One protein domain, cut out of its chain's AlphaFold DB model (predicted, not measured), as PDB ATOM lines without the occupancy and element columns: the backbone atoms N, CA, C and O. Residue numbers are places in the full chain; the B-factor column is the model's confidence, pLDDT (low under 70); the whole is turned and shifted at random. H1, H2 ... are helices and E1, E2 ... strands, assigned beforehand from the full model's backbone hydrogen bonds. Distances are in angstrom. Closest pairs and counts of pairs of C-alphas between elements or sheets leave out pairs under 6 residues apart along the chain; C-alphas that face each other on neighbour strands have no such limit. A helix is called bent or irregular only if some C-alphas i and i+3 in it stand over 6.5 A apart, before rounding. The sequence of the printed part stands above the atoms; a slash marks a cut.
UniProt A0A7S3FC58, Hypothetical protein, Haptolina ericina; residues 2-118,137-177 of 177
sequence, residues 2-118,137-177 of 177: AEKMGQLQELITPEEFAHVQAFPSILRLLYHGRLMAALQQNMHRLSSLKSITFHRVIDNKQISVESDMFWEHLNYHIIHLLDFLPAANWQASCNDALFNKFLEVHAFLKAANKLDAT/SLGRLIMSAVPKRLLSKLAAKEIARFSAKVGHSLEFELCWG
ATOM      1  N   ALA A   2     338.313 166.816 236.214       70.56
ATOM      2  CA  ALA A   2     338.302 165.575 237.000       70.56
ATOM      3  C   ALA A   2     338.755 165.746 238.467       70.56
ATOM      4  O   ALA A   2     338.086 165.259 239.366       70.56
ATOM      5  N   GLU A   3     339.815 166.517 238.726       74.00
ATOM      6  CA  GLU A   3     340.290 166.812 240.093       74.00
ATOM      7  C   GLU A   3     339.217 167.481 240.974       74.00
ATOM      8  O   GLU A   3     339.042 167.126 242.135       74.00
ATOM      9  N   LYS A   4     338.412 168.380 240.388       82.06
ATOM     10  CA  LYS A   4     337.303 169.041 241.089       82.06
ATOM     11  C   LYS A   4     336.153 168.083 241.416       82.06
ATOM     12  O   LYS A   4     335.380 168.376 242.317       82.06
ATOM     13  N   MET A   5     336.024 166.955 240.707       82.31
ATOM     14  CA  MET A   5     334.999 165.953 241.026       82.31
ATOM     15  C   MET A   5     335.306 165.228 242.330       82.31
ATOM     16  O   MET A   5     334.373 164.962 243.073       82.31
ATOM     17  N   GLY A   6     336.582 164.931 242.604       85.06
ATOM     18  CA  GLY A   6     336.983 164.299 243.863       85.06
ATOM     19  C   GLY A   6     336.650 165.193 245.053       85.06
ATOM     20  O   GLY A   6     335.947 164.772 245.960       85.06
ATOM     21  N   GLN A   7     337.033 166.470 244.968       88.31
ATOM     22  CA  GLN A   7     336.687 167.474 245.980       88.31
ATOM     23  C   GLN A   7     335.173 167.629 246.153       88.31
ATOM     24  O   GLN A   7     334.688 167.734 247.270       88.31
ATOM     25  N   LEU A   8     334.409 167.637 245.055       88.75
ATOM     26  CA  LEU A   8     332.953 167.735 245.130       88.75
ATOM     27  C   LEU A   8     332.330 166.508 245.803       88.75
ATOM     28  O   LEU A   8     331.415 166.664 246.599       88.75
ATOM     29  N   GLN A   9     332.831 165.310 245.502       91.12
ATOM     30  CA  GLN A   9     332.341 164.057 246.075       91.12
ATOM     31  C   GLN A   9     332.531 163.993 247.599       91.12
ATOM     32  O   GLN A   9     331.750 163.340 248.276       91.12
ATOM     33  N   GLU A  10     333.533 164.684 248.145       93.38
ATOM     34  CA  GLU A  10     333.746 164.791 249.596       93.38
ATOM     35  C   GLU A  10     332.732 165.718 250.292       93.38
ATOM     36  O   GLU A  10     332.594 165.666 251.513       93.38
ATOM     37  N   LEU A  11     332.025 166.568 249.538       95.69
ATOM     38  CA  LEU A  11     331.125 167.600 250.070       95.69
ATOM     39  C   LEU A  11     329.638 167.245 249.969       95.69
ATOM     40  O   LEU A  11     328.817 167.951 250.552       95.69
ATOM     41  N   ILE A  12     329.290 166.202 249.216       96.06
ATOM     42  CA  ILE A  12     327.905 165.802 248.948       96.06
ATOM     43  C   ILE A  12     327.729 164.298 249.152       96.06
ATOM     44  O   ILE A  12     328.693 163.532 249.160       96.06
ATOM     45  N   THR A  13     326.487 163.868 249.315       95.81
ATOM     46  CA  THR A  13     326.148 162.450 249.450       95.81
ATOM     47  C   THR A  13     326.448 161.669 248.161       95.81
ATOM     48  O   THR A  13     326.479 162.246 247.065       95.81
ATOM     49  N   PRO A  14     326.664 160.341 248.245       92.50
ATOM     50  CA  PRO A  14     326.817 159.493 247.063       92.50
ATOM     51  C   PRO A  14     325.652 159.618 246.070       92.50
ATOM     52  O   PRO A  14     325.878 159.623 244.858       92.50
ATOM     53  N   GLU A  15     324.429 159.756 246.579       91.88
ATOM     54  CA  GLU A  15     323.203 159.929 245.803       91.88
ATOM     55  C   GLU A  15     323.203 161.267 245.048       91.88
ATOM     56  O   GLU A  15     323.021 161.299 243.828       91.88
ATOM     57  N   GLU A  16     323.509 162.377 245.730       93.94
ATOM     58  CA  GLU A  16     323.656 163.691 245.088       93.94
ATOM     59  C   GLU A  16     324.758 163.664 244.023       93.94
ATOM     60  O   GLU A  16     324.576 164.156 242.905       93.94
ATOM     61  N   PHE A  17     325.894 163.033 244.329       93.75
ATOM     62  CA  PHE A  17     326.998 162.909 243.385       93.75
ATOM     63  C   PHE A  17     326.617 162.097 242.144       93.75
ATOM     64  O   PHE A  17     327.043 162.443 241.037       93.75
ATOM     65  N   ALA A  18     325.804 161.047 242.293       93.12
ATOM     66  CA  ALA A  18     325.284 160.261 241.179       93.12
ATOM     67  C   ALA A  18     324.481 161.125 240.197       93.12
ATOM     68  O   ALA A  18     324.733 161.070 238.990       93.12
ATOM     69  N   HIS A  19     323.610 162.005 240.697       94.88
ATOM     70  CA  HIS A  19     322.912 162.957 239.838       94.88
ATOM     71  C   HIS A  19     323.862 163.994 239.238       94.88
ATOM     72  O   HIS A  19     323.831 164.208 238.027       94.88
ATOM     73  N   VAL A  20     324.752 164.597 240.028       94.25
ATOM     74  CA  VAL A  20     325.673 165.634 239.534       94.25
ATOM     75  C   VAL A  20     326.544 165.126 238.382       94.25
ATOM     76  O   VAL A  20     326.705 165.814 237.371       94.25
ATOM     77  N   GLN A  21     327.096 163.917 238.497       93.44
ATOM     78  CA  GLN A  21     327.960 163.364 237.452       93.44
ATOM     79  C   GLN A  21     327.186 162.915 236.200       93.44
ATOM     80  O   GLN A  21     327.752 162.913 235.103       93.44
ATOM     81  N   ALA A  22     325.914 162.534 236.357       96.00
ATOM     82  CA  ALA A  22     325.034 162.112 235.269       96.00
ATOM     83  C   ALA A  22     324.439 163.300 234.495       96.00
ATOM     84  O   ALA A  22     324.236 163.206 233.281       96.00
ATOM     85  N   PHE A  23     324.229 164.429 235.177       95.88
ATOM     86  CA  PHE A  23     323.449 165.565 234.687       95.88
ATOM     87  C   PHE A  23     323.868 166.073 233.306       95.88
ATOM     88  O   PHE A  23     323.028 166.131 232.404       95.88
ATOM     89  N   PRO A  24     325.151 166.402 233.052       95.00
ATOM     90  CA  PRO A  24     325.528 166.956 231.757       95.00
ATOM     91  C   PRO A  24     325.369 165.934 230.624       95.00
ATOM     92  O   PRO A  24     325.115 166.309 229.478       95.00
ATOM     93  N   SER A  25     325.525 164.644 230.931       96.69
ATOM     94  CA  SER A  25     325.380 163.566 229.958       96.69
ATOM     95  C   SER A  25     323.929 163.335 229.586       96.69
ATOM     96  O   SER A  25     323.619 163.322 228.396       96.69
ATOM     97  N   ILE A  26     323.040 163.198 230.573       97.06
ATOM     98  CA  ILE A  26     321.617 162.975 230.307       97.06
ATOM     99  C   ILE A  26     321.027 164.195 229.601       97.06
ATOM    100  O   ILE A  26     320.354 164.020 228.587       97.06
ATOM    101  N   LEU A  27     321.403 165.420 229.989       94.88
ATOM    102  CA  LEU A  27     321.010 166.632 229.267       94.88
ATOM    103  C   LEU A  27     321.384 166.563 227.776       94.88
ATOM    104  O   LEU A  27     320.544 166.796 226.905       94.88
ATOM    105  N   ARG A  28     322.624 166.181 227.444       94.75
ATOM    106  CA  ARG A  28     323.045 166.026 226.041       94.75
ATOM    107  C   ARG A  28     322.284 164.920 225.320       94.75
ATOM    108  O   ARG A  28     321.907 165.117 224.166       94.75
ATOM    109  N   LEU A  29     322.031 163.785 225.968       96.38
ATOM    110  CA  LEU A  29     321.243 162.691 225.390       96.38
ATOM    111  C   LEU A  29     319.792 163.117 225.111       96.38
ATOM    112  O   LEU A  29     319.247 162.784 224.054       96.38
ATOM    113  N   LEU A  30     319.199 163.907 226.012       94.06
ATOM    114  CA  LEU A  30     317.878 164.505 225.848       94.06
ATOM    115  C   LEU A  30     317.849 165.451 224.644       94.06
ATOM    116  O   LEU A  30     316.982 165.298 223.783       94.06
ATOM    117  N   TYR A  31     318.805 166.379 224.519       90.56
ATOM    118  CA  TYR A  31     318.883 167.289 223.365       90.56
ATOM    119  C   TYR A  31     319.236 166.592 222.050       90.56
ATOM    120  O   TYR A  31     318.753 167.001 220.996       90.56
ATOM    121  N   HIS A  32     320.029 165.520 222.095       93.69
ATOM    122  CA  HIS A  32     320.299 164.693 220.922       93.69
ATOM    123  C   HIS A  32     319.039 163.947 220.441       93.69
ATOM    124  O   HIS A  32     318.882 163.686 219.250       93.69
ATOM    125  N   GLY A  33     318.139 163.584 221.359       91.38
ATOM    126  CA  GLY A  33     316.815 163.028 221.062       91.38
ATOM    127  C   GLY A  33     316.759 161.508 220.869       91.38
ATOM    128  O   GLY A  33     315.680 160.930 220.970       91.38
ATOM    129  N   ARG A  34     317.896 160.821 220.662       95.19
ATOM    130  CA  ARG A  34     317.929 159.339 220.568       95.19
ATOM    131  C   ARG A  34     317.407 158.669 221.842       95.19
ATOM    132  O   ARG A  34     316.712 157.663 221.734       95.19
ATOM    133  N   LEU A  35     317.711 159.229 223.015       96.81
ATOM    134  CA  LEU A  35     317.231 158.702 224.294       96.81
ATOM    135  C   LEU A  35     315.704 158.766 224.387       96.81
ATOM    136  O   LEU A  35     315.068 157.743 224.621       96.81
ATOM    137  N   MET A  36     315.110 159.932 224.115       96.06
ATOM    138  CA  MET A  36     313.651 160.090 224.136       96.06
ATOM    139  C   MET A  36     312.963 159.169 223.130       96.06
ATOM    140  O   MET A  36     311.994 158.501 223.481       96.06
ATOM    141  N   ALA A  37     313.500 159.057 221.912       95.31
ATOM    142  CA  ALA A  37     312.965 158.147 220.905       95.31
ATOM    143  C   ALA A  37     313.006 156.679 221.369       95.31
ATOM    144  O   ALA A  37     312.023 155.960 221.205       95.31
ATOM    145  N   ALA A  38     314.113 156.240 221.977       97.44
ATOM    146  CA  ALA A  38     314.249 154.881 222.499       97.44
ATOM    147  C   ALA A  38     313.266 154.604 223.648       97.44
ATOM    148  O   ALA A  38     312.622 153.555 223.664       97.44
ATOM    149  N   LEU A  39     313.098 155.550 224.575       97.81
ATOM    150  CA  LEU A  39     312.138 155.432 225.673       97.81
ATOM    151  C   LEU A  39     310.690 155.393 225.164       97.81
ATOM    152  O   LEU A  39     309.915 154.536 225.578       97.81
ATOM    153  N   GLN A  40     310.335 156.262 224.215       96.38
ATOM    154  CA  GLN A  40     309.008 156.288 223.593       96.38
ATOM    155  C   GLN A  40     308.692 154.983 222.851       96.38
ATOM    156  O   GLN A  40     307.588 154.457 222.976       96.38
ATOM    157  N   GLN A  41     309.657 154.418 222.119       97.19
ATOM    158  CA  GLN A  41     309.492 153.124 221.443       97.19
ATOM    159  C   GLN A  41     309.261 151.968 222.429       97.19
ATOM    160  O   GLN A  41     308.582 150.998 222.100       97.19
ATOM    161  N   ASN A  42     309.779 152.090 223.654       97.56
ATOM    162  CA  ASN A  42     309.658 151.087 224.709       97.56
ATOM    163  C   ASN A  42     308.633 151.464 225.793       97.56
ATOM    164  O   ASN A  42     308.655 150.884 226.876       97.56
ATOM    165  N   MET A  43     307.697 152.377 225.496       96.56
ATOM    166  CA  MET A  43     306.680 152.850 226.451       96.56
ATOM    167  C   MET A  43     305.916 151.696 227.130       96.56
ATOM    168  O   MET A  43     305.647 151.724 228.325       96.56
ATOM    169  N   HIS A  44     305.626 150.636 226.371       96.69
ATOM    170  CA  HIS A  44     304.889 149.452 226.821       96.69
ATOM    171  C   HIS A  44     305.612 148.606 227.884       96.69
ATOM    172  O   HIS A  44     304.984 147.754 228.506       96.69
ATOM    173  N   ARG A  45     306.922 148.797 228.074       96.94
ATOM    174  CA  ARG A  45     307.756 147.989 228.976       96.94
ATOM    175  C   ARG A  45     308.612 148.823 229.928       96.94
ATOM    176  O   ARG A  45     309.567 148.301 230.494       96.94
ATOM    177  N   LEU A  46     308.288 150.104 230.129       96.81
ATOM    178  CA  LEU A  46     309.063 150.993 231.009       96.81
ATOM    179  C   LEU A  46     309.175 150.479 232.447       96.81
ATOM    180  O   LEU A  46     310.194 150.707 233.090       96.81
ATOM    181  N   SER A  47     308.173 149.742 232.930       95.81
ATOM    182  CA  SER A  47     308.210 149.098 234.246       95.81
ATOM    183  C   SER A  47     309.285 148.015 234.373       95.81
ATOM    184  O   SER A  47     309.621 147.642 235.490       95.81
ATOM    185  N   SER A  48     309.813 147.499 233.255       97.62
ATOM    186  CA  SER A  48     310.902 146.520 233.241       97.62
ATOM    187  C   SER A  48     312.276 147.158 233.013       97.62
ATOM    188  O   SER A  48     313.273 146.443 232.971       97.62
ATOM    189  N   LEU A  49     312.375 148.490 232.892       98.44
ATOM    190  CA  LEU A  49     313.675 149.161 232.828       98.44
ATOM    191  C   LEU A  49     314.432 148.927 234.141       98.44
ATOM    192  O   LEU A  49     313.926 149.247 235.216       98.44
ATOM    193  N   LYS A  50     315.650 148.392 234.042       98.44
ATOM    194  CA  LYS A  50     316.545 148.176 235.184       98.44
ATOM    195  C   LYS A  50     317.549 149.302 235.323       98.44
ATOM    196  O   LYS A  50     317.704 149.844 236.405       98.44
ATOM    197  N   SER A  51     318.186 149.689 234.225       98.25
ATOM    198  CA  SER A  51     319.210 150.727 234.249       98.25
ATOM    199  C   SER A  51     319.434 151.350 232.877       98.25
ATOM    200  O   SER A  51     319.010 150.825 231.841       98.25
ATOM    201  N   ILE A  52     320.121 152.487 232.879       98.56
ATOM    202  CA  ILE A  52     320.704 153.103 231.693       98.56
ATOM    203  C   ILE A  52     322.217 153.213 231.869       98.56
ATOM    204  O   ILE A  52     322.705 153.747 232.864       98.56
ATOM    205  N   THR A  53     322.958 152.763 230.861       98.62
ATOM    206  CA  THR A  53     324.415 152.894 230.799       98.62
ATOM    207  C   THR A  53     324.788 153.930 229.750       98.62
ATOM    208  O   THR A  53     324.278 153.890 228.634       98.62
ATOM    209  N   PHE A  54     325.675 154.869 230.077       98.56
ATOM    210  CA  PHE A  54     326.096 155.950 229.177       98.56
ATOM    211  C   PHE A  54     327.467 156.511 229.580       98.56
ATOM    212  O   PHE A  54     328.069 156.076 230.556       98.56
ATOM    213  N   HIS A  55     327.980 157.488 228.828       98.25
ATOM    214  CA  HIS A  55     329.302 158.075 229.062       98.25
ATOM    215  C   HIS A  55     329.204 159.453 229.724       98.25
ATOM    216  O   HIS A  55     328.422 160.310 229.293       98.25
ATOM    217  N   ARG A  56     330.018 159.703 230.756       95.69
ATOM    218  CA  ARG A  56     330.117 161.007 231.425       95.69
ATOM    219  C   ARG A  56     330.717 162.064 230.503       95.69
ATOM    220  O   ARG A  56     331.732 161.825 229.864       95.69
ATOM    221  N   VAL A  57     330.156 163.269 230.491       94.88
ATOM    222  CA  VAL A  57     330.684 164.380 229.673       94.88
ATOM    223  C   VAL A  57     332.116 164.764 230.037       94.88
ATOM    224  O   VAL A  57     332.884 165.159 229.167       94.88
ATOM    225  N   ILE A  58     332.459 164.697 231.320       90.88
ATOM    226  CA  ILE A  58     333.701 165.257 231.860       90.88
ATOM    227  C   ILE A  58     334.962 164.486 231.462       90.88
ATOM    228  O   ILE A  58     336.006 165.100 231.256       90.88
ATOM    229  N   ASP A  59     334.872 163.162 231.376       93.56
ATOM    230  CA  ASP A  59     336.012 162.270 231.147       93.56
ATOM    231  C   ASP A  59     335.677 161.067 230.257       93.56
ATOM    232  O   ASP A  59     336.493 160.164 230.098       93.56
ATOM    233  N   ASN A  60     334.472 161.042 229.686       96.00
ATOM    234  CA  ASN A  60     333.959 159.957 228.860       96.00
ATOM    235  C   ASN A  60     333.920 158.585 229.557       96.00
ATOM    236  O   ASN A  60     333.748 157.566 228.893       96.00
ATOM    237  N   LYS A  61     334.043 158.526 230.891       95.56
ATOM    238  CA  LYS A  61     333.920 157.268 231.631       95.56
ATOM    239  C   LYS A  61     332.491 156.742 231.515       95.56
ATOM    240  O   LYS A  61     331.537 157.499 231.699       95.56
ATOM    241  N   GLN A  62     332.347 155.449 231.243       97.62
ATOM    242  CA  GLN A  62     331.046 154.792 231.259       97.62
ATOM    243  C   GLN A  62     330.525 154.679 232.700       97.62
ATOM    244  O   GLN A  62     331.268 154.302 233.610       97.62
ATOM    245  N   ILE A  63     329.256 155.016 232.897       96.88
ATOM    246  CA  ILE A  63     328.530 154.869 234.157       96.88
ATOM    247  C   ILE A  63     327.166 154.231 233.897       96.88
ATOM    248  O   ILE A  63     326.628 154.350 232.796       96.88
ATOM    249  N   SER A  64     326.630 153.564 234.916       97.62
ATOM    250  CA  SER A  64     325.286 152.987 234.928       97.62
ATOM    251  C   SER A  64     324.470 153.657 236.024       97.62
ATOM    252  O   SER A  64     324.992 153.906 237.112       97.62
ATOM    253  N   VAL A  65     323.211 153.952 235.723       96.94
ATOM    254  CA  VAL A  65     322.236 154.515 236.660       96.94
ATOM    255  C   VAL A  65     321.026 153.591 236.686       96.94
ATOM    256  O   VAL A  65     320.466 153.281 235.632       96.94
ATOM    257  N   GLU A  66     320.643 153.138 237.878       97.38
ATOM    258  CA  GLU A  66     319.449 152.312 238.088       97.38
ATOM    259  C   GLU A  66     318.170 153.084 237.741       97.38
ATOM    260  O   GLU A  66     318.142 154.316 237.746       97.38
ATOM    261  N   SER A  67     317.099 152.363 237.417       97.06
ATOM    262  CA  SER A  67     315.896 152.957 236.835       97.06
ATOM    263  C   SER A  67     315.203 153.958 237.754       97.06
ATOM    264  O   SER A  67     314.812 155.016 237.267       97.06
ATOM    265  N   ASP A  68     315.105 153.687 239.054       95.75
ATOM    266  CA  ASP A  68     314.489 154.613 240.016       95.75
ATOM    267  C   ASP A  68     315.228 155.959 240.038       95.75
ATOM    268  O   ASP A  68     314.635 157.005 239.769       95.75
ATOM    269  N   MET A  69     316.554 155.917 240.185       95.88
ATOM    270  CA  MET A  69     317.405 157.108 240.128       95.88
ATOM    271  C   MET A  69     317.346 157.796 238.758       95.88
ATOM    272  O   MET A  69     317.429 159.020 238.666       95.88
ATOM    273  N   PHE A  70     317.199 157.039 237.668       97.38
ATOM    274  CA  PHE A  70     317.049 157.609 236.333       97.38
ATOM    275  C   PHE A  70     315.748 158.410 236.193       97.38
ATOM    276  O   PHE A  70     315.772 159.510 235.637       97.38
ATOM    277  N   TRP A  71     314.628 157.906 236.720       97.19
ATOM    278  CA  TRP A  71     313.351 158.623 236.696       97.19
ATOM    279  C   TRP A  71     313.390 159.888 237.552       97.19
ATOM    280  O   TRP A  71     312.993 160.954 237.074       97.19
ATOM    281  N   GLU A  72     313.956 159.809 238.756       95.94
ATOM    282  CA  GLU A  72     314.215 160.982 239.602       95.94
ATOM    283  C   GLU A  72     315.077 162.013 238.859       95.94
ATOM    284  O   GLU A  72     314.782 163.209 238.831       95.94
ATOM    285  N   HIS A  73     316.107 161.550 238.151       96.31
ATOM    286  CA  HIS A  73     316.994 162.427 237.403       96.31
ATOM    287  C   HIS A  73     316.311 163.138 236.227       96.31
ATOM    288  O   HIS A  73     316.587 164.311 235.964       96.31
ATOM    289  N   LEU A  74     315.389 162.470 235.529       96.62
ATOM    290  CA  LEU A  74     314.574 163.131 234.508       96.62
ATOM    291  C   LEU A  74     313.659 164.203 235.120       96.62
ATOM    292  O   LEU A  74     313.464 165.244 234.491       96.62
ATOM    293  N   ASN A  75     313.168 164.012 236.347       95.88
ATOM    294  CA  ASN A  75     312.430 165.049 237.075       95.88
ATOM    295  C   ASN A  75     313.329 166.236 237.473       95.88
ATOM    296  O   ASN A  75     312.910 167.383 237.316       95.88
ATOM    297  N   TYR A  76     314.592 166.015 237.857       94.88
ATOM    298  CA  TYR A  76     315.543 167.128 238.029       94.88
ATOM    299  C   TYR A  76     315.785 167.904 236.732       94.88
ATOM    300  O   TYR A  76     315.941 169.125 236.761       94.88
ATOM    301  N   HIS A  77     315.764 167.237 235.575       94.00
ATOM    302  CA  HIS A  77     315.809 167.941 234.297       94.00
ATOM    303  C   HIS A  77     314.548 168.760 234.016       94.00
ATOM    304  O   HIS A  77     314.673 169.820 233.410       94.00
ATOM    305  N   ILE A  78     313.363 168.338 234.467       92.75
ATOM    306  CA  ILE A  78     312.155 169.175 234.381       92.75
ATOM    307  C   ILE A  78     312.353 170.483 235.145       92.75
ATOM    308  O   ILE A  78     312.137 171.550 234.573       92.75
ATOM    309  N   ILE A  79     312.824 170.400 236.392       91.19
ATOM    310  CA  ILE A  79     313.111 171.573 237.228       91.19
ATOM    311  C   ILE A  79     314.151 172.467 236.543       91.19
ATOM    312  O   ILE A  79     313.912 173.648 236.328       91.19
ATOM    313  N   HIS A  80     315.257 171.884 236.085       91.19
ATOM    314  CA  HIS A  80     316.304 172.633 235.397       91.19
ATOM    315  C   HIS A  80     315.817 173.338 234.134       91.19
ATOM    316  O   HIS A  80     316.209 174.467 233.869       91.19
ATOM    317  N   LEU A  81     314.992 172.679 233.319       88.00
ATOM    318  CA  LEU A  81     314.469 173.296 232.104       88.00
ATOM    319  C   LEU A  81     313.524 174.456 232.437       88.00
ATOM    320  O   LEU A  81     313.497 175.423 231.679       88.00
ATOM    321  N   LEU A  82     312.798 174.383 233.558       84.31
ATOM    322  CA  LEU A  82     311.947 175.464 234.064       84.31
ATOM    323  C   LEU A  82     312.752 176.672 234.556       84.31
ATOM    324  O   LEU A  82     312.324 177.794 234.296       84.31
ATOM    325  N   ASP A  83     313.914 176.470 235.189       83.44
ATOM    326  CA  ASP A  83     314.760 177.560 235.716       83.44
ATOM    327  C   ASP A  83     315.142 178.600 234.648       83.44
ATOM    328  O   ASP A  83     315.389 179.767 234.958       83.44
ATOM    329  N   PHE A  84     315.194 178.184 233.380       78.44
ATOM    330  CA  PHE A  84     315.549 179.048 232.252       78.44
ATOM    331  C   PHE A  84     314.344 179.569 231.463       78.44
ATOM    332  O   PHE A  84     314.533 180.293 230.483       78.44
ATOM    333  N   LEU A  85     313.114 179.236 231.862       74.81
ATOM    334  CA  LEU A  85     311.919 179.816 231.260       74.81
ATOM    335  C   LEU A  85     311.590 181.162 231.918       74.81
ATOM    336  O   LEU A  85     311.716 181.313 233.133       74.81
ATOM    337  N   PRO A  86     311.143 182.166 231.143       69.69
ATOM    338  CA  PRO A  86     310.723 183.429 231.724       69.69
ATOM    339  C   PRO A  86     309.532 183.205 232.664       69.69
ATOM    340  O   PRO A  86     308.575 182.511 232.320       69.69
ATOM    341  N   ALA A  87     309.566 183.844 233.837       69.44
ATOM    342  CA  ALA A  87     308.513 183.731 234.851       69.44
ATOM    343  C   ALA A  87     307.131 184.215 234.365       69.44
ATOM    344  O   ALA A  87     306.110 183.851 234.939       69.44
ATOM    345  N   ALA A  88     307.088 185.023 233.300       63.31
ATOM    346  CA  ALA A  88     305.867 185.502 232.672       63.31
ATOM    347  C   ALA A  88     305.925 185.283 231.152       63.31
ATOM    348  O   ALA A  88     306.947 185.546 230.518       63.31
ATOM    349  N   ASN A  89     304.799 184.853 230.578       67.56
ATOM    350  CA  ASN A  89     304.565 184.684 229.141       67.56
ATOM    351  C   ASN A  89     305.356 183.547 228.452       67.56
ATOM    352  O   ASN A  89     306.161 183.769 227.548       67.56
ATOM    353  N   TRP A  90     305.054 182.296 228.818       70.25
ATOM    354  CA  TRP A  90     305.602 181.104 228.147       70.25
ATOM    355  C   TRP A  90     305.194 181.000 226.670       70.25
ATOM    356  O   TRP A  90     305.899 180.387 225.869       70.25
ATOM    357  N   GLN A  91     304.089 181.644 226.281       64.44
ATOM    358  CA  GLN A  91     303.600 181.672 224.900       64.44
ATOM    359  C   GLN A  91     304.608 182.363 223.971       64.44
ATOM    360  O   GLN A  91     304.859 181.881 222.865       64.44
ATOM    361  N   ALA A  92     305.274 183.427 224.436       64.00
ATOM    362  CA  ALA A  92     306.341 184.091 223.685       64.00
ATOM    363  C   ALA A  92     307.578 183.194 223.454       64.00
ATOM    364  O   ALA A  92     308.323 183.413 222.491       64.00
ATOM    365  N   SER A  93     307.755 182.157 224.282       60.97
ATOM    366  CA  SER A  93     308.858 181.186 224.238       60.97
ATOM    367  C   SER A  93     308.492 179.858 223.561       60.97
ATOM    368  O   SER A  93     309.293 178.927 223.571       60.97
ATOM    369  N   CYS A  94     307.326 179.751 222.909       59.53
ATOM    370  CA  CYS A  94     306.869 178.512 222.254       59.53
ATOM    371  C   CYS A  94     307.845 177.937 221.202       59.53
ATOM    372  O   CYS A  94     307.841 176.735 220.930       59.53
ATOM    373  N   ASN A  95     308.716 178.779 220.636       57.78
ATOM    374  CA  ASN A  95     309.741 178.389 219.665       57.78
ATOM    375  C   ASN A  95     311.149 178.228 220.274       57.78
ATOM    376  O   ASN A  95     312.103 178.008 219.530       57.78
ATOM    377  N   ASP A  96     311.300 178.327 221.597       71.06
ATOM    378  CA  ASP A  96     312.573 178.091 222.285       71.06
ATOM    379  C   ASP A  96     312.876 176.582 222.354       71.06
ATOM    380  O   ASP A  96     312.003 175.757 222.645       71.06
ATOM    381  N   ALA A  97     314.122 176.197 222.075       74.19
ATOM    382  CA  ALA A  97     314.584 174.819 222.188       74.19
ATOM    383  C   ALA A  97     314.505 174.293 223.633       74.19
ATOM    384  O   ALA A  97     314.224 173.108 223.824       74.19
ATOM    385  N   LEU A  98     314.720 175.153 224.637       76.25
ATOM    386  CA  LEU A  98     314.572 174.813 226.058       76.25
ATOM    387  C   LEU A  98     313.113 174.485 226.387       76.25
ATOM    388  O   LEU A  98     312.826 173.409 226.912       76.25
ATOM    389  N   PHE A  99     312.187 175.357 225.982       80.00
ATOM    390  CA  PHE A  99     310.756 175.164 226.218       80.00
ATOM    391  C   PHE A  99     310.213 173.918 225.515       80.00
ATOM    392  O   PHE A  99     309.507 173.112 226.116       80.00
ATOM    393  N   ASN A 100     310.602 173.697 224.256       81.38
ATOM    394  CA  ASN A 100     310.205 172.493 223.529       81.38
ATOM    395  C   ASN A 100     310.745 171.215 224.187       81.38
ATOM    396  O   ASN A 100     310.041 170.205 224.216       81.38
ATOM    397  N   LYS A 101     311.966 171.253 224.742       87.12
ATOM    398  CA  LYS A 101     312.517 170.116 225.487       87.12
ATOM    399  C   LYS A 101     311.750 169.868 226.785       87.12
ATOM    400  O   LYS A 101     311.429 168.716 227.061       87.12
ATOM    401  N   PHE A 102     311.414 170.922 227.531       89.31
ATOM    402  CA  PHE A 102     310.563 170.827 228.720       89.31
ATOM    403  C   PHE A 102     309.234 170.140 228.392       89.31
ATOM    404  O   PHE A 102     308.912 169.128 229.009       89.31
ATOM    405  N   LEU A 103     308.513 170.621 227.372       87.81
ATOM    406  CA  LEU A 103     307.230 170.043 226.965       87.81
ATOM    407  C   LEU A 103     307.350 168.559 226.596       87.81
ATOM    408  O   LEU A 103     306.506 167.757 226.990       87.81
ATOM    409  N   GLU A 104     308.397 168.187 225.855       90.56
ATOM    410  CA  GLU A 104     308.639 166.802 225.444       90.56
ATOM    411  C   GLU A 104     308.884 165.880 226.643       90.56
ATOM    412  O   GLU A 104     308.224 164.844 226.761       90.56
ATOM    413  N   VAL A 105     309.815 166.242 227.535       93.44
ATOM    414  CA  VAL A 105     310.151 165.410 228.700       93.44
ATOM    415  C   VAL A 105     308.980 165.372 229.680       93.44
ATOM    416  O   VAL A 105     308.628 164.294 230.156       93.44
ATOM    417  N   HIS A 106     308.311 166.502 229.917       93.38
ATOM    418  CA  HIS A 106     307.157 166.581 230.811       93.38
ATOM    419  C   HIS A 106     306.009 165.696 230.311       93.38
ATOM    420  O   HIS A 106     305.467 164.885 231.062       93.38
ATOM    421  N   ALA A 107     305.634 165.821 229.033       92.19
ATOM    422  CA  ALA A 107     304.572 165.009 228.445       92.19
ATOM    423  C   ALA A 107     304.911 163.512 228.485       92.19
ATOM    424  O   ALA A 107     304.038 162.698 228.790       92.19
ATOM    425  N   PHE A 108     306.171 163.153 228.226       95.38
ATOM    426  CA  PHE A 108     306.640 161.773 228.327       95.38
ATOM    427  C   PHE A 108     306.529 161.231 229.758       95.38
ATOM    428  O   PHE A 108     305.911 160.187 229.952       95.38
ATOM    429  N   LEU A 109     307.074 161.935 230.758       95.81
ATOM    430  CA  LEU A 109     307.039 161.494 232.157       95.81
ATOM    431  C   LEU A 109     305.603 161.376 232.676       95.81
ATOM    432  O   LEU A 109     305.273 160.406 233.358       95.81
ATOM    433  N   LYS A 110     304.727 162.310 232.287       94.44
ATOM    434  CA  LYS A 110     303.298 162.255 232.611       94.44
ATOM    435  C   LYS A 110     302.632 161.018 232.008       94.44
ATOM    436  O   LYS A 110     301.938 160.297 232.715       94.44
ATOM    437  N   ALA A 111     302.866 160.744 230.723       94.38
ATOM    438  CA  ALA A 111     302.317 159.566 230.047       94.38
ATOM    439  C   ALA A 111     302.864 158.243 230.611       94.38
ATOM    440  O   ALA A 111     302.149 157.245 230.634       94.38
ATOM    441  N   ALA A 112     304.110 158.242 231.086       95.38
ATOM    442  CA  ALA A 112     304.762 157.089 231.699       95.38
ATOM    443  C   ALA A 112     304.388 156.877 233.179       95.38
ATOM    444  O   ALA A 112     304.836 155.895 233.772       95.38
ATOM    445  N   ASN A 113     303.601 157.777 233.786       95.31
ATOM    446  CA  ASN A 113     303.336 157.808 235.229       95.31
ATOM    447  C   ASN A 113     304.634 157.843 236.070       95.31
ATOM    448  O   ASN A 113     304.787 157.104 237.042       95.31
ATOM    449  N   LYS A 114     305.592 158.669 235.630       96.25
ATOM    450  CA  LYS A 114     306.916 158.890 236.245       96.25
ATOM    451  C   LYS A 114     307.204 160.373 236.510       96.25
ATOM    452  O   LYS A 114     308.352 160.753 236.711       96.25
ATOM    453  N   LEU A 115     306.185 161.226 236.414       95.06
ATOM    454  CA  LEU A 115     306.307 162.648 236.716       95.06
ATOM    455  C   LEU A 115     306.070 162.860 238.214       95.06
ATOM    456  O   LEU A 115     304.947 162.683 238.679       95.06
ATOM    457  N   ASP A 116     307.112 163.282 238.919       92.38
ATOM    458  CA  ASP A 116     307.066 163.644 240.339       92.38
ATOM    459  C   ASP A 116     306.973 165.166 240.521       92.38
ATOM    460  O   ASP A 116     306.393 165.664 241.487       92.38
ATOM    461  N   ALA A 117     307.508 165.935 239.565       81.25
ATOM    462  CA  ALA A 117     307.402 167.389 239.572       81.25
ATOM    463  C   ALA A 117     305.948 167.831 239.326       81.25
ATOM    464  O   ALA A 117     305.377 167.585 238.262       81.25
ATOM    465  N   THR A 118     305.353 168.533 240.294       82.00
ATOM    466  CA  THR A 118     304.035 169.160 240.114       82.00
ATOM    467  C   THR A 118     304.205 170.449 239.322       82.00
ATOM    468  O   THR A 118     304.651 171.461 239.860       82.00
ATOM    469  N   SER A 137     312.376 189.595 212.839       58.44
ATOM    470  CA  SER A 137     313.624 189.552 212.086       58.44
ATOM    471  C   SER A 137     313.514 188.473 211.006       58.44
ATOM    472  O   SER A 137     312.877 187.436 211.212       58.44
ATOM    473  N   LEU A 138     314.160 188.693 209.857       52.41
ATOM    474  CA  LEU A 138     314.140 187.747 208.734       52.41
ATOM    475  C   LEU A 138     314.504 186.319 209.182       52.41
ATOM    476  O   LEU A 138     313.888 185.345 208.759       52.41
ATOM    477  N   GLY A 139     315.465 186.205 210.107       55.16
ATOM    478  CA  GLY A 139     315.871 184.930 210.698       55.16
ATOM    479  C   GLY A 139     314.774 184.253 211.524       55.16
ATOM    480  O   GLY A 139     314.614 183.038 211.428       55.16
ATOM    481  N   ARG A 140     313.977 185.011 212.291       57.09
ATOM    482  CA  ARG A 140     312.866 184.463 213.092       57.09
ATOM    483  C   ARG A 140     311.724 183.972 212.202       57.09
ATOM    484  O   ARG A 140     311.139 182.932 212.484       57.09
ATOM    485  N   LEU A 141     311.468 184.677 211.100       58.38
ATOM    486  CA  LEU A 141     310.440 184.321 210.122       58.38
ATOM    487  C   LEU A 141     310.815 183.032 209.373       58.38
ATOM    488  O   LEU A 141     310.009 182.107 209.295       58.38
ATOM    489  N   ILE A 142     312.079 182.909 208.953       58.91
ATOM    490  CA  ILE A 142     312.606 181.670 208.365       58.91
ATOM    491  C   ILE A 142     312.486 180.513 209.361       58.91
ATOM    492  O   ILE A 142     311.928 179.479 209.005       58.91
ATOM    493  N   MET A 143     312.937 180.687 210.609       58.72
ATOM    494  CA  MET A 143     312.886 179.631 211.629       58.72
ATOM    495  C   MET A 143     311.458 179.188 211.972       58.72
ATOM    496  O   MET A 143     311.233 177.996 212.160       58.72
ATOM    497  N   SER A 144     310.484 180.106 211.985       61.00
ATOM    498  CA  SER A 144     309.071 179.767 212.226       61.00
ATOM    499  C   SER A 144     308.438 178.908 211.127       61.00
ATOM    500  O   SER A 144     307.481 178.182 211.389       61.00
ATOM    501  N   ALA A 145     308.991 178.943 209.911       61.88
ATOM    502  CA  ALA A 145     308.527 178.148 208.778       61.88
ATOM    503  C   ALA A 145     309.232 176.780 208.670       61.88
ATOM    504  O   ALA A 145     308.859 175.952 207.835       61.88
ATOM    505  N   VAL A 146     310.257 176.516 209.491       63.03
ATOM    506  CA  VAL A 146     310.999 175.254 209.436       63.03
ATOM    507  C   VAL A 146     310.194 174.128 210.102       63.03
ATOM    508  O   VAL A 146     309.796 174.250 211.260       63.03
ATOM    509  N   PRO A 147     310.009 172.969 209.439       71.94
ATOM    510  CA  PRO A 147     309.358 171.821 210.062       71.94
ATOM    511  C   PRO A 147     310.085 171.366 211.337       71.94
ATOM    512  O   PRO A 147     311.302 171.170 211.327       71.94
ATOM    513  N   LYS A 148     309.338 171.070 212.412       68.06
ATOM    514  CA  LYS A 148     309.885 170.618 213.714       68.06
ATOM    515  C   LYS A 148     310.883 169.456 213.599       68.06
ATOM    516  O   LYS A 148     311.885 169.411 214.312       68.06
ATOM    517  N   ARG A 149     310.649 168.530 212.661       69.44
ATOM    518  CA  ARG A 149     311.556 167.400 212.380       69.44
ATOM    519  C   ARG A 149     312.924 167.852 211.864       69.44
ATOM    520  O   ARG A 149     313.925 167.217 212.180       69.44
ATOM    521  N   LEU A 150     312.978 168.921 211.068       70.56
ATOM    522  CA  LEU A 150     314.236 169.459 210.553       70.56
ATOM    523  C   LEU A 150     314.995 170.211 211.651       70.56
ATOM    524  O   LEU A 150     316.187 169.969 211.813       70.56
ATOM    525  N   LEU A 151     314.296 171.016 212.461       72.44
ATOM    526  CA  LEU A 151     314.875 171.666 213.646       72.44
ATOM    527  C   LEU A 151     315.485 170.638 214.609       72.44
ATOM    528  O   LEU A 151     316.630 170.783 215.026       72.44
ATOM    529  N   SER A 152     314.770 169.540 214.871       72.81
ATOM    530  CA  SER A 152     315.255 168.452 215.734       72.81
ATOM    531  C   SER A 152     316.523 167.790 215.180       72.81
ATOM    532  O   SER A 152     317.461 167.517 215.924       72.81
ATOM    533  N   LYS A 153     316.598 167.569 213.859       80.75
ATOM    534  CA  LYS A 153     317.798 167.015 213.206       80.75
ATOM    535  C   LYS A 153     318.993 167.967 213.274       80.75
ATOM    536  O   LYS A 153     320.121 167.506 213.437       80.75
ATOM    537  N   LEU A 154     318.759 169.271 213.128       80.69
ATOM    538  CA  LEU A 154     319.809 170.282 213.253       80.69
ATOM    539  C   LEU A 154     320.343 170.336 214.686       80.69
ATOM    540  O   LEU A 154     321.554 170.226 214.865       80.69
ATOM    541  N   ALA A 155     319.458 170.382 215.685       79.69
ATOM    542  CA  ALA A 155     319.836 170.339 217.096       79.69
ATOM    543  C   ALA A 155     320.641 169.070 217.430       79.69
ATOM    544  O   ALA A 155     321.730 169.156 217.998       79.69
ATOM    545  N   ALA A 156     320.183 167.895 216.983       87.44
ATOM    546  CA  ALA A 156     320.915 166.642 217.171       87.44
ATOM    547  C   ALA A 156     322.319 166.688 216.542       87.44
ATOM    548  O   ALA A 156     323.297 166.270 217.164       87.44
ATOM    549  N   LYS A 157     322.447 167.251 215.331       89.81
ATOM    550  CA  LYS A 157     323.736 167.413 214.642       89.81
ATOM    551  C   LYS A 157     324.678 168.358 215.390       89.81
ATOM    552  O   LYS A 157     325.883 168.105 215.424       89.81
ATOM    553  N   GLU A 158     324.161 169.436 215.971       89.81
ATOM    554  CA  GLU A 158     324.962 170.349 216.788       89.81
ATOM    555  C   GLU A 158     325.458 169.671 218.062       89.81
ATOM    556  O   GLU A 158     326.661 169.698 218.321       89.81
ATOM    557  N   ILE A 159     324.583 168.980 218.796       92.25
ATOM    558  CA  ILE A 159     324.972 168.216 219.988       92.25
ATOM    559  C   ILE A 159     326.018 167.152 219.647       92.25
ATOM    560  O   ILE A 159     327.016 167.034 220.361       92.25
ATOM    561  N   ALA A 160     325.852 166.423 218.540       94.56
ATOM    562  CA  ALA A 160     326.831 165.443 218.076       94.56
ATOM    563  C   ALA A 160     328.191 166.090 217.773       94.56
ATOM    564  O   ALA A 160     329.228 165.597 218.216       94.56
ATOM    565  N   ARG A 161     328.196 167.238 217.082       94.88
ATOM    566  CA  ARG A 161     329.422 167.989 216.777       94.88
ATOM    567  C   ARG A 161     330.123 168.474 218.047       94.88
ATOM    568  O   ARG A 161     331.336 168.314 218.162       94.88
ATOM    569  N   PHE A 162     329.389 169.073 218.985       93.38
ATOM    570  CA  PHE A 162     329.960 169.554 220.245       93.38
ATOM    571  C   PHE A 162     330.489 168.409 221.102       93.38
ATOM    572  O   PHE A 162     331.582 168.529 221.649       93.38
ATOM    573  N   SER A 163     329.759 167.294 221.175       95.19
ATOM    574  CA  SER A 163     330.176 166.113 221.936       95.19
ATOM    575  C   SER A 163     331.455 165.514 221.353       95.19
ATOM    576  O   SER A 163     332.428 165.348 222.084       95.19
ATOM    577  N   ALA A 164     331.525 165.346 220.028       96.06
ATOM    578  CA  ALA A 164     332.739 164.896 219.345       96.06
ATOM    579  C   ALA A 164     333.933 165.834 219.589       96.06
ATOM    580  O   ALA A 164     335.036 165.370 219.867       96.06
ATOM    581  N   LYS A 165     333.716 167.159 219.552       96.06
ATOM    582  CA  LYS A 165     334.769 168.159 219.801       96.06
ATOM    583  C   LYS A 165     335.382 168.044 221.201       96.06
ATOM    584  O   LYS A 165     336.553 168.372 221.367       96.06
ATOM    585  N   VAL A 166     334.608 167.606 222.192       93.56
ATOM    586  CA  VAL A 166     335.083 167.432 223.576       93.56
ATOM    587  C   VAL A 166     335.401 165.976 223.929       93.56
ATOM    588  O   VAL A 166     335.620 165.680 225.097       93.56
ATOM    589  N   GLY A 167     335.417 165.065 222.948       95.62
ATOM    590  CA  GLY A 167     335.708 163.645 223.175       95.62
ATOM    591  C   GLY A 167     334.626 162.891 223.956       95.62
ATOM    592  O   GLY A 167     334.923 161.885 224.591       95.62
ATOM    593  N   HIS A 168     333.380 163.373 223.934       97.25
ATOM    594  CA  HIS A 168     332.249 162.764 224.636       97.25
ATOM    595  C   HIS A 168     331.412 161.883 223.701       97.25
ATOM    596  O   HIS A 168     330.971 162.325 222.637       97.25
ATOM    597  N   SER A 169     331.168 160.646 224.126       97.75
ATOM    598  CA  SER A 169     330.297 159.679 223.467       97.75
ATOM    599  C   SER A 169     328.833 159.900 223.844       97.75
ATOM    600  O   SER A 169     328.480 160.017 225.017       97.75
ATOM    601  N   LEU A 170     327.966 159.903 222.830       97.88
ATOM    602  CA  LEU A 170     326.508 159.956 222.984       97.88
ATOM    603  C   LEU A 170     325.859 158.566 222.934       97.88
ATOM    604  O   LEU A 170     324.633 158.468 222.870       97.88
ATOM    605  N   GLU A 171     326.657 157.497 222.926       98.19
ATOM    606  CA  GLU A 171     326.120 156.143 223.006       98.19
ATOM    607  C   GLU A 171     325.612 155.851 224.419       98.19
ATOM    608  O   GLU A 171     326.245 156.205 225.424       98.19
ATOM    609  N   PHE A 172     324.458 155.193 224.461       98.50
ATOM    610  CA  PHE A 172     323.793 154.735 225.668       98.50
ATOM    611  C   PHE A 172     323.123 153.385 225.413       98.50
ATOM    612  O   PHE A 172     322.804 153.039 224.274       98.50
ATOM    613  N   GLU A 173     322.862 152.658 226.489       98.56
ATOM    614  CA  GLU A 173     322.164 151.380 226.480       98.56
ATOM    615  C   GLU A 173     321.074 151.382 227.554       98.56
ATOM    616  O   GLU A 173     321.307 151.838 228.671       98.56
ATOM    617  N   LEU A 174     319.885 150.884 227.207       98.44
ATOM    618  CA  LEU A 174     318.787 150.657 228.148       98.44
ATOM    619  C   LEU A 174     318.761 149.168 228.492       98.44
ATOM    620  O   LEU A 174     318.522 148.341 227.610       98.44
ATOM    621  N   CYS A 175     319.006 148.837 229.756       98.19
ATOM    622  CA  CYS A 175     318.965 147.466 230.245       98.19
ATOM    623  C   CYS A 175     317.563 147.140 230.764       98.19
ATOM    624  O   CYS A 175     317.022 147.852 231.613       98.19
ATOM    625  N   TRP A 176     316.985 146.045 230.275       97.62
ATOM    626  CA  TRP A 176     315.629 145.622 230.617       97.62
ATOM    627  C   TRP A 176     315.639 144.305 231.398       97.62
ATOM    628  O   TRP A 176     316.474 143.431 231.164       97.62
ATOM    629  N   GLY A 177     314.689 144.171 232.319       90.12
ATOM    630  CA  GLY A 177     314.305 142.932 232.986       90.12
ATOM    631  C   GLY A 177     313.254 142.150 232.232       90.12
ATOM    632  O   GLY A 177     312.528 142.765 231.404       90.12
TER     633      GLY A 177
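What this domain is: This is residues 2 to 118 and 137 to 177 of the 177 residues of the protein "Hypothetical protein" of Haptolina ericina (UniProt A0A7S3FC58). A small sheet of three antiparallel strands makes a wall at one side of the domain, one face bare and the other covered by helices. H5 stands up from that face and pairs with H7; arm H2b of the bent helix H2 fills the middle, with H5 on one of its sides and the long H9 on the other. H6 and H8 lie at the end far from the sheet, and H1 at a corner near arm H2a. The 158 printed residues hold nine named helices and three named strands, in the order H1 H2 H3 H4 E1 E2 H5 H6 H7 H8 H9 E3, with sheet order E2 E1 E3; the class is mostly helix. The whole is compact, with a radius of gyration of the C-alphas of 16.6 A and spans of 49 by 37 by 30 A.

How they stand to each other: Begin with E1, residues 49 to 55, the inner strand. E2, residues 62 to 66, is its antiparallel neighbour at 157 degrees and forms a hairpin with it; look for N 63 and O 54, 2.8 A apart and within hydrogen-bond range. E3, residues 172 to 176, is the other edge strand, antiparallel to E1 at 164 degrees, with N 50 and O 175 at 2.8 A. H5, residues 67 to 83, is on the sheet over E2 at a height of 13.5 A, and stands up from it at 62 degrees. H7, residues 97 to 111, touches H5 at a steep tilt of 39 degrees, opposite ways; their closest C-alphas, of Leu 81 and Phe 102, are 5.7 A apart. H2, residues 14 to 32, was assigned as one helix by its hydrogen bonds but is bent, C-alphas 21 and 24 being 7.2 A apart; its arms H2a, residues 14 to 21, and H2b, residues 24 to 32, stand at 47 degrees. Both arms only graze the sheet. H9, residues 148 to 165, touches H2b with residues 155 to 160 alone, opposite ways at a steep tilt of 38 degrees, only just past shallow; the closest C-alphas, of His 32 and Ala 156, are 4.3 A apart. H3, residues 34 to 41, and H4, residues 43 to 48, also only graze the sheet; H4 is irregular, with C-alphas 44 and 47 at 8.1 A. H1, residues 2 to 9, is close to H2a but not clearly touching, with C-alphas of Gln 9 and Phe 17 closest at 6.1 A. H6, residues 90 to 93, is close to H7 but not clearly touching, with C-alphas of Ser 93 and Phe 99 closest at 6.6 A. H8, residues 138 to 144, is only just apart from H9, at 8.5 A. Each O i to N i+4 pair is within hydrogen-bond range in H2a, H2b, H3, H5, H7, H8 and H9; H1 has 2 of 4, H4 has 0 of 2 with 1 of 3 O i to N i+3 pairs, and H6 is too short for an i+4 pair.

Where its parts are: Find C-alpha 2 at (338.302, 165.575, 237.000), where H1 begins. E1 runs 18.4 A from C-alpha 49 at (313.675, 149.161, 232.828); E2 spans 13.7 A. H5 covers 24.7 A, H7 21.1 A and H9 25.7 A. E3 runs 13.2 A to C-alpha 176 at (315.629, 145.622, 230.617).

The domain as a whole: The C-alphas farthest apart, of Ser 137 and Gly 177, are 51.1 A apart. Residues 119 to 136 are not printed, and C-alphas 118 and 137 stand 36.0 A apart across this cut, in the link from H7 to H8. Of the links printed whole, none is long. Mean pLDDT of the printed part is 87.9; look for values under 70 at residues 86 to 89, 91 to 95, 137 to 146 and 148 to 149.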